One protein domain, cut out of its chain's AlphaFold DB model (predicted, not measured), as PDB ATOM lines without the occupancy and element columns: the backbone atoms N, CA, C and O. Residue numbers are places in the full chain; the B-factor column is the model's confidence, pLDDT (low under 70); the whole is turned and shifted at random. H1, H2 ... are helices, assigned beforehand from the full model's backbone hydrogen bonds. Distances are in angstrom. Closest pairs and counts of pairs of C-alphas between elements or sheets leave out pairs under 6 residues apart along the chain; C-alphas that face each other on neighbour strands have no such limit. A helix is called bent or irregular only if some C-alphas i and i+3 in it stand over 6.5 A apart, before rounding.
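Overview. This is residues 35 to 41 and 57 to 102 of the 104 residues of an uncharacterized protein of Burkholderiales bacterium PBB3 (UniProt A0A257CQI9). The longest helix, H4, packs on H2 with the two crossed at a steep tilt, and the short helix H1 packs on another side of H2, away from H4. A second short helix, H3, makes a corner with the first part of H4, and between H2 and H3 the backbone swings out in a loop whose residues 74 to 80 stick out. The printed part has 53 residues with four named helices, in the order H1, H2, H3, H4 along the chain, and no named strand; the class is all helix, with 38 of the printed residues in the helices. The whole is compact, with a radius of gyration of the C-alphas of 10.8 A, and its C-alphas span 30 by 20 by 18 A along their three main axes, an outline that is only just elongated.

Along the chain. H4, the longest helix, holds residues 88 to 100, 13 residues from Glu 88 to Tyr 100, and measures 18.3 A from first to last C-alpha. It begins at C-alpha 88 at (96.151, 63.312, 64.289) and ends at C-alpha 100 at (86.586, 75.846, 54.963). H2 holds residues 61 to 72, from Lys 61 to Glu 72, and measures 16.5 A; its first C-alpha is at (79.631, 78.591, 59.141). H1 holds residues 35 to 41, from Gln 35 to Val 41, with C-alpha 35 at (75.132, 62.430, 61.076), and is 10.0 A long from first to last C-alpha. H3 holds residues 81 to 86, from Leu 81 to Asp 86, and is 8.8 A long from first to last C-alpha. None of the four helices is bent or irregular.

Arrangement. H4 touches H2, with 12 pairs of C-alphas within 8 A. Their closest C-alphas are those of Tyr 65 and Cys 97, 5.0 A apart. The two helices run opposite ways at a steep tilt of 44 degrees, and their centres are 10.5 A apart. H2 also touches H1, with 8 pairs of C-alphas within 8 A, and the closest C-alphas are those of Cys 39 and Cys 66, 5.8 A apart. H1 and H2 run opposite ways at a shallow tilt of 27 degrees, with their centres 9.4 A apart. H1 and H4 are apart. H3 and H4 touch only at the corner by their link, and only just, with 3 pairs of C-alphas within 8 A. H4 touches H3 with residues 90 to 94 alone, and the closest C-alphas of the two are those of Phe 84 and Gly 90, 5.2 A apart. The lines of H3 and H4 stand about perpendicular, at 78 degrees. H3 is apart from H1 and also from H2, which it follows along the chain. In the backbones of H1, H2, H3 and H4 every pair of O i and N i+4 is within hydrogen-bond range.

Size, cuts and confidence. The two C-alphas farthest apart are those of Lys 57 and Lys 83, at 31.3 A, while the first and last printed C-alphas, of Gln 35 and Ala 102, are 21.4 A apart. The printed part has one cut: residues 42 to 56 are not printed, and C-alphas 41 and 57 are 20.9 A apart across it. The link from H1 to H2 runs across this cut. Of the links that are printed whole, H3 to H4 is tight, with 1 residue between them, and H2 to H3 is short, with 8 residues; no link is long. Residues 74 to 80 stand free. The mean pLDDT of the printed part is 81.9, and the model's confidence is low, under 70, at residues 74 to 86, of which 81 to 86 belong to H3.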
ATOM      1  N   GLN A  35      73.783  62.058  60.646       83.19
ATOM      2  CA  GLN A  35      75.132  62.430  61.076       83.19
ATOM      3  C   GLN A  35      75.365  63.928  60.893       83.19
ATOM      4  O   GLN A  35      75.895  64.592  61.783       83.19
ATOM      5  N   TYR A  36      74.882  64.491  59.789       88.19
ATOM      6  CA  TYR A  36      74.939  65.924  59.540       88.19
ATOM      7  C   TYR A  36      74.169  66.728  60.591       88.19
ATOM      8  O   TYR A  36      74.692  67.693  61.148       88.19
ATOM      9  N   LYS A  37      72.949  66.298  60.944       89.81
ATOM     10  CA  LYS A  37      72.170  66.928  62.025       89.81
ATOM     11  C   LYS A  37      72.894  66.868  63.368       89.81
ATOM     12  O   LYS A  37      72.903  67.855  64.098       89.81
ATOM     13  N   GLN A  38      73.511  65.732  63.691       87.75
ATOM     14  CA  GLN A  38      74.309  65.591  64.909       87.75
ATOM     15  C   GLN A  38      75.532  66.514  64.900       87.75
ATOM     16  O   GLN A  38      75.833  67.129  65.922       87.75
ATOM     17  N   CYS A  39      76.200  66.662  63.751       88.94
ATOM     18  CA  CYS A  39      77.287  67.621  63.593       88.94
ATOM     19  C   CYS A  39      76.814  69.051  63.860       88.94
ATOM     20  O   CYS A  39      77.464  69.759  64.623       88.94
ATOM     21  N   LEU A  40      75.666  69.462  63.308       90.81
ATOM     22  CA  LEU A  40      75.131  70.811  63.508       90.81
ATOM     23  C   LEU A  40      74.842  71.118  64.982       90.81
ATOM     24  O   LEU A  40      75.120  72.226  65.433       90.81
ATOM     25  N   VAL A  41      74.304  70.160  65.737       90.19
ATOM     26  CA  VAL A  41      74.111  70.332  67.186       90.19
ATOM     27  C   VAL A  41      75.471  70.487  67.869       90.19
ATOM     28  O   VAL A  41      75.731  71.503  68.503       90.19
ATOM     29  N   LYS A  57      78.441  79.577  49.394       89.19
ATOM     30  CA  LYS A  57      77.160  80.146  48.981       89.19
ATOM     31  C   LYS A  57      75.999  79.323  49.549       89.19
ATOM     32  O   LYS A  57      75.927  78.116  49.362       89.19
ATOM     33  N   GLY A  58      75.068  80.000  50.222       88.94
ATOM     34  CA  GLY A  58      73.872  79.371  50.793       88.94
ATOM     35  C   GLY A  58      74.102  78.610  52.102       88.94
ATOM     36  O   GLY A  58      73.156  78.007  52.596       88.94
ATOM     37  N   GLN A  59      75.311  78.660  52.672       92.31
ATOM     38  CA  GLN A  59      75.639  78.003  53.935       92.31
ATOM     39  C   GLN A  59      76.112  79.024  54.981       92.31
ATOM     40  O   GLN A  59      76.869  79.954  54.685       92.31
ATOM     41  N   ASN A  60      75.678  78.847  56.226       95.00
ATOM     42  CA  ASN A  60      76.311  79.471  57.388       95.00
ATOM     43  C   ASN A  60      77.569  78.687  57.806       95.00
ATOM     44  O   ASN A  60      77.859  77.625  57.248       95.00
ATOM     45  N   LYS A  61      78.356  79.212  58.750       94.69
ATOM     46  CA  LYS A  61      79.631  78.591  59.141       94.69
ATOM     47  C   LYS A  61      79.442  77.160  59.655       94.69
ATOM     48  O   LYS A  61      80.182  76.270  59.249       94.69
ATOM     49  N   ALA A  62      78.415  76.912  60.472       93.75
ATOM     50  CA  ALA A  62      78.103  75.572  60.977       93.75
ATOM     51  C   ALA A  62      77.758  74.590  59.847       93.75
ATOM     52  O   ALA A  62      78.239  73.458  59.836       93.75
ATOM     53  N   GLN A  63      76.966  75.031  58.869       93.81
ATOM     54  CA  GLN A  63      76.609  74.236  57.697       93.81
ATOM     55  C   GLN A  63      77.837  73.923  56.847       93.81
ATOM     56  O   GLN A  63      78.052  72.757  56.538       93.81
ATOM     57  N   ALA A  64      78.671  74.921  56.543       93.44
ATOM     58  CA  ALA A  64      79.899  74.728  55.774       93.44
ATOM     59  C   ALA A  64      80.860  73.759  56.477       93.44
ATOM     60  O   ALA A  64      81.388  72.843  55.847       93.44
ATOM     61  N   TYR A  65      81.029  73.910  57.793       92.75
ATOM     62  CA  TYR A  65      81.857  73.023  58.605       92.75
ATOM     63  C   TYR A  65      81.351  71.580  58.544       92.75
ATOM     64  O   TYR A  65      82.110  70.660  58.247       92.75
ATOM     65  N   CYS A  66      80.054  71.372  58.782       91.69
ATOM     66  CA  CYS A  66      79.469  70.038  58.785       91.69
ATOM     67  C   CYS A  66      79.402  69.406  57.392       91.69
ATOM     68  O   CYS A  66      79.491  68.187  57.288       91.69
ATOM     69  N   THR A  67      79.293  70.204  56.328       92.44
ATOM     70  CA  THR A  67      79.372  69.719  54.944       92.44
ATOM     71  C   THR A  67      80.778  69.208  54.641       92.44
ATOM     72  O   THR A  67      80.913  68.110  54.103       92.44
ATOM     73  N   CYS A  68      81.816  69.951  55.044       91.19
ATOM     74  CA  CYS A  68      83.205  69.495  54.971       91.19
ATOM     75  C   CYS A  68      83.397  68.199  55.761       91.19
ATOM     76  O   CYS A  68      83.843  67.196  55.215       91.19
ATOM     77  N   LEU A  69      82.961  68.179  57.023       88.88
ATOM     78  CA  LEU A  69      83.137  67.015  57.883       88.88
ATOM     79  C   LEU A  69      82.440  65.772  57.316       88.88
ATOM     80  O   LEU A  69      83.018  64.692  57.352       88.88
ATOM     81  N   TRP A  70      81.226  65.917  56.781       88.88
ATOM     82  CA  TRP A  70      80.470  64.815  56.184       88.88
ATOM     83  C   TRP A  70      81.155  64.258  54.931       88.88
ATOM     84  O   TRP A  70      81.247  63.047  54.787       88.88
ATOM     85  N   ASN A  71      81.685  65.121  54.057       87.75
ATOM     86  CA  ASN A  71      82.345  64.684  52.822       87.75
ATOM     87  C   ASN A  71      83.722  64.050  53.066       87.75
ATOM     88  O   ASN A  71      84.130  63.148  52.342       87.75
ATOM     89  N   GLU A  72      84.441  64.526  54.075       85.06
ATOM     90  CA  GLU A  72      85.792  64.062  54.395       85.06
ATOM     91  C   GLU A  72      85.805  62.861  55.354       85.06
ATOM     92  O   GLU A  72      86.823  62.173  55.505       85.06
ATOM     93  N   THR A  73      84.689  62.604  56.045       79.06
ATOM     94  CA  THR A  73      84.553  61.426  56.903       79.06
ATOM     95  C   THR A  73      84.225  60.212  56.033       79.06
ATOM     96  O   THR A  73      83.217  60.221  55.335       79.06
ATOM     97  N   PRO A  74      85.032  59.137  56.080       68.88
ATOM     98  CA  PRO A  74      84.719  57.904  55.365       68.88
ATOM     99  C   PRO A  74      83.351  57.337  55.780       68.88
ATOM    100  O   PRO A  74      83.040  57.306  56.973       68.88
ATOM    101  N   GLU A  75      82.556  56.849  54.819       58.72
ATOM    102  CA  GLU A  75      81.201  56.301  55.053       58.72
ATOM    103  C   GLU A  75      81.168  55.153  56.085       58.72
ATOM    104  O   GLU A  75      80.149  54.896  56.727       58.72
ATOM    105  N   ASP A  76      82.291  54.463  56.284       54.53
ATOM    106  CA  ASP A  76      82.473  53.364  57.231       54.53
ATOM    107  C   ASP A  76      82.895  53.814  58.644       54.53
ATOM    108  O   ASP A  76      83.200  52.978  59.504       54.53
ATOM    109  N   PHE A  77      82.877  55.118  58.941       65.69
ATOM    110  CA  PHE A  77      83.212  55.635  60.265       65.69
ATOM    111  C   PHE A  77      82.172  55.224  61.326       65.69
ATOM    112  O   PHE A  77      81.152  55.873  61.546       65.69
ATOM    113  N   LYS A  78      82.468  54.140  62.054       60.00
ATOM    114  CA  LYS A  78      81.689  53.640  63.209       60.00
ATOM    115  C   LYS A  78      82.245  54.101  64.568       60.00
ATOM    116  O   LYS A  78      82.009  53.457  65.589       60.00
ATOM    117  N   GLY A  79      83.064  55.154  64.580       61.12
ATOM    118  CA  GLY A  79      83.870  55.562  65.733       61.12
ATOM    119  C   GLY A  79      83.209  56.573  66.678       61.12
ATOM    120  O   GLY A  79      82.186  57.182  66.383       61.12
ATOM    121  N   ASN A  80      83.843  56.796  67.834       64.81
ATOM    122  CA  ASN A  80      83.497  57.885  68.750       64.81
ATOM    123  C   ASN A  80      84.126  59.197  68.244       64.81
ATOM    124  O   ASN A  80      85.351  59.323  68.233       64.81
ATOM    125  N   LEU A  81      83.294  60.171  67.864       62.19
ATOM    126  CA  LEU A  81      83.729  61.468  67.322       62.19
ATOM    127  C   LEU A  81      84.690  62.235  68.243       62.19
ATOM    128  O   LEU A  81      85.580  62.919  67.750       62.19
ATOM    129  N   SER A  82      84.556  62.102  69.568       59.88
ATOM    130  CA  SER A  82      85.472  62.745  70.518       59.88
ATOM    131  C   SER A  82      86.874  62.147  70.427       59.88
ATOM    132  O   SER A  82      87.839  62.874  70.241       59.88
ATOM    133  N   LYS A  83      86.981  60.813  70.456       62.47
ATOM    134  CA  LYS A  83      88.275  60.122  70.320       62.47
ATOM    135  C   LYS A  83      88.892  60.310  68.937       62.47
ATOM    136  O   LYS A  83      90.110  60.288  68.789       62.47
ATOM    137  N   PHE A  84      88.052  60.457  67.914       67.50
ATOM    138  CA  PHE A  84      88.516  60.761  66.571       67.50
ATOM    139  C   PHE A  84      89.109  62.166  66.499       67.50
ATOM    140  O   PHE A  84      90.208  62.293  65.966       67.50
ATOM    141  N   ALA A  85      88.462  63.173  67.095       65.69
ATOM    142  CA  ALA A  85      88.987  64.538  67.171       65.69
ATOM    143  C   ALA A  85      90.374  64.610  67.844       65.69
ATOM    144  O   ALA A  85      91.226  65.372  67.397       65.69
ATOM    145  N   ASP A  86      90.638  63.755  68.840       66.62
ATOM    146  CA  ASP A  86      91.940  63.680  69.523       66.62
ATOM    147  C   ASP A  86      93.058  63.049  68.669       66.62
ATOM    148  O   ASP A  86      94.249  63.238  68.940       66.62
ATOM    149  N   SER A  87      92.697  62.295  67.627       73.12
ATOM    150  CA  SER A  87      93.661  61.679  66.712       73.12
ATOM    151  C   SER A  87      94.288  62.711  65.772       73.12
ATOM    152  O   SER A  87      93.667  63.705  65.404       73.12
ATOM    153  N   GLU A  88      95.497  62.441  65.279       76.81
ATOM    154  CA  GLU A  88      96.151  63.312  64.289       76.81
ATOM    155  C   GLU A  88      95.331  63.475  63.000       76.81
ATOM    156  O   GLU A  88      95.396  64.513  62.345       76.81
ATOM    157  N   LYS A  89      94.522  62.469  62.638       73.44
ATOM    158  CA  LYS A  89      93.598  62.558  61.501       73.44
ATOM    159  C   LYS A  89      92.419  63.484  61.816       73.44
ATOM    160  O   LYS A  89      92.079  64.314  60.981       73.44
ATOM    161  N   GLY A  90      91.848  63.384  63.016       77.56
ATOM    162  CA  GLY A  90      90.758  64.253  63.453       77.56
ATOM    163  C   GLY A  90      91.175  65.707  63.593       77.56
ATOM    164  O   GLY A  90      90.475  66.563  63.080       77.56
ATOM    165  N   LYS A  91      92.351  65.998  64.163       82.25
ATOM    166  CA  LYS A  91      92.885  67.373  64.236       82.25
ATOM    167  C   LYS A  91      93.117  67.990  62.859       82.25
ATOM    168  O   LYS A  91      92.868  69.175  62.655       82.25
ATOM    169  N   LYS A  92      93.625  67.200  61.906       85.75
ATOM    170  CA  LYS A  92      93.801  67.656  60.519       85.75
ATOM    171  C   LYS A  92      92.460  67.958  59.864       85.75
ATOM    172  O   LYS A  92      92.357  68.969  59.179       85.75
ATOM    173  N   LEU A  93      91.467  67.100  60.089       85.12
ATOM    174  CA  LEU A  93      90.130  67.288  59.548       85.12
ATOM    175  C   LEU A  93      89.422  68.496  60.179       85.12
ATOM    176  O   LEU A  93      88.896  69.335  59.461       85.12
ATOM    177  N   ASP A  94      89.497  68.637  61.500       85.75
ATOM    178  CA  ASP A  94      88.983  69.788  62.244       85.75
ATOM    179  C   ASP A  94      89.560  71.095  61.688       85.75
ATOM    180  O   ASP A  94      88.818  71.940  61.196       85.75
ATOM    181  N   LYS A  95      90.894  71.193  61.606       89.25
ATOM    182  CA  LYS A  95      91.589  72.361  61.044       89.25
ATOM    183  C   LYS A  95      91.229  72.643  59.582       89.25
ATOM    184  O   LYS A  95      91.258  73.791  59.144       89.25
ATOM    185  N   MET A  96      90.973  71.606  58.792       90.00
ATOM    186  CA  MET A  96      90.533  71.774  57.408       90.00
ATOM    187  C   MET A  96      89.124  72.377  57.372       90.00
ATOM    188  O   MET A  96      88.893  73.357  56.664       90.00
ATOM    189  N   CYS A  97      88.201  71.834  58.164       90.50
ATOM    190  CA  CYS A  97      86.805  72.247  58.149       90.50
ATOM    191  C   CYS A  97      86.559  73.591  58.847       90.50
ATOM    192  O   CYS A  97      85.688  74.348  58.407       90.50
ATOM    193  N   THR A  98      87.339  73.959  59.869       91.38
ATOM    194  CA  THR A  98      87.302  75.318  60.442       91.38
ATOM    195  C   THR A  98      87.734  76.361  59.413       91.38
ATOM    196  O   THR A  98      87.049  77.368  59.247       91.38
ATOM    197  N   LYS A  99      88.779  76.082  58.625       91.69
ATOM    198  CA  LYS A  99      89.201  76.954  57.518       91.69
ATOM    199  C   LYS A  99      88.173  77.042  56.403       91.69
ATOM    200  O   LYS A  99      87.851  78.131  55.936       91.69
ATOM    201  N   TYR A 100      87.620  75.901  55.997       90.06
ATOM    202  CA  TYR A 100      86.586  75.846  54.963       90.06
ATOM    203  C   TYR A 100      85.338  76.664  55.344       90.06
ATOM    204  O   TYR A 100      84.738  77.335  54.505       90.06
ATOM    205  N   SER A 101      84.973  76.654  56.628       90.81
ATOM    206  CA  SER A 101      83.838  77.411  57.169       90.81
ATOM    207  C   SER A 101      84.151  78.863  57.545       90.81
ATOM    208  O   SER A 101      83.232  79.584  57.931       90.81
ATOM    209  N   ALA A 102      85.402  79.316  57.394       91.75
ATOM    210  CA  ALA A 102      85.890  80.619  57.855       91.75
ATOM    211  C   ALA A 102      85.679  80.859  59.363       91.75
ATOM    212  O   ALA A 102      85.246  81.936  59.795       91.75
TER     213      ALA A 102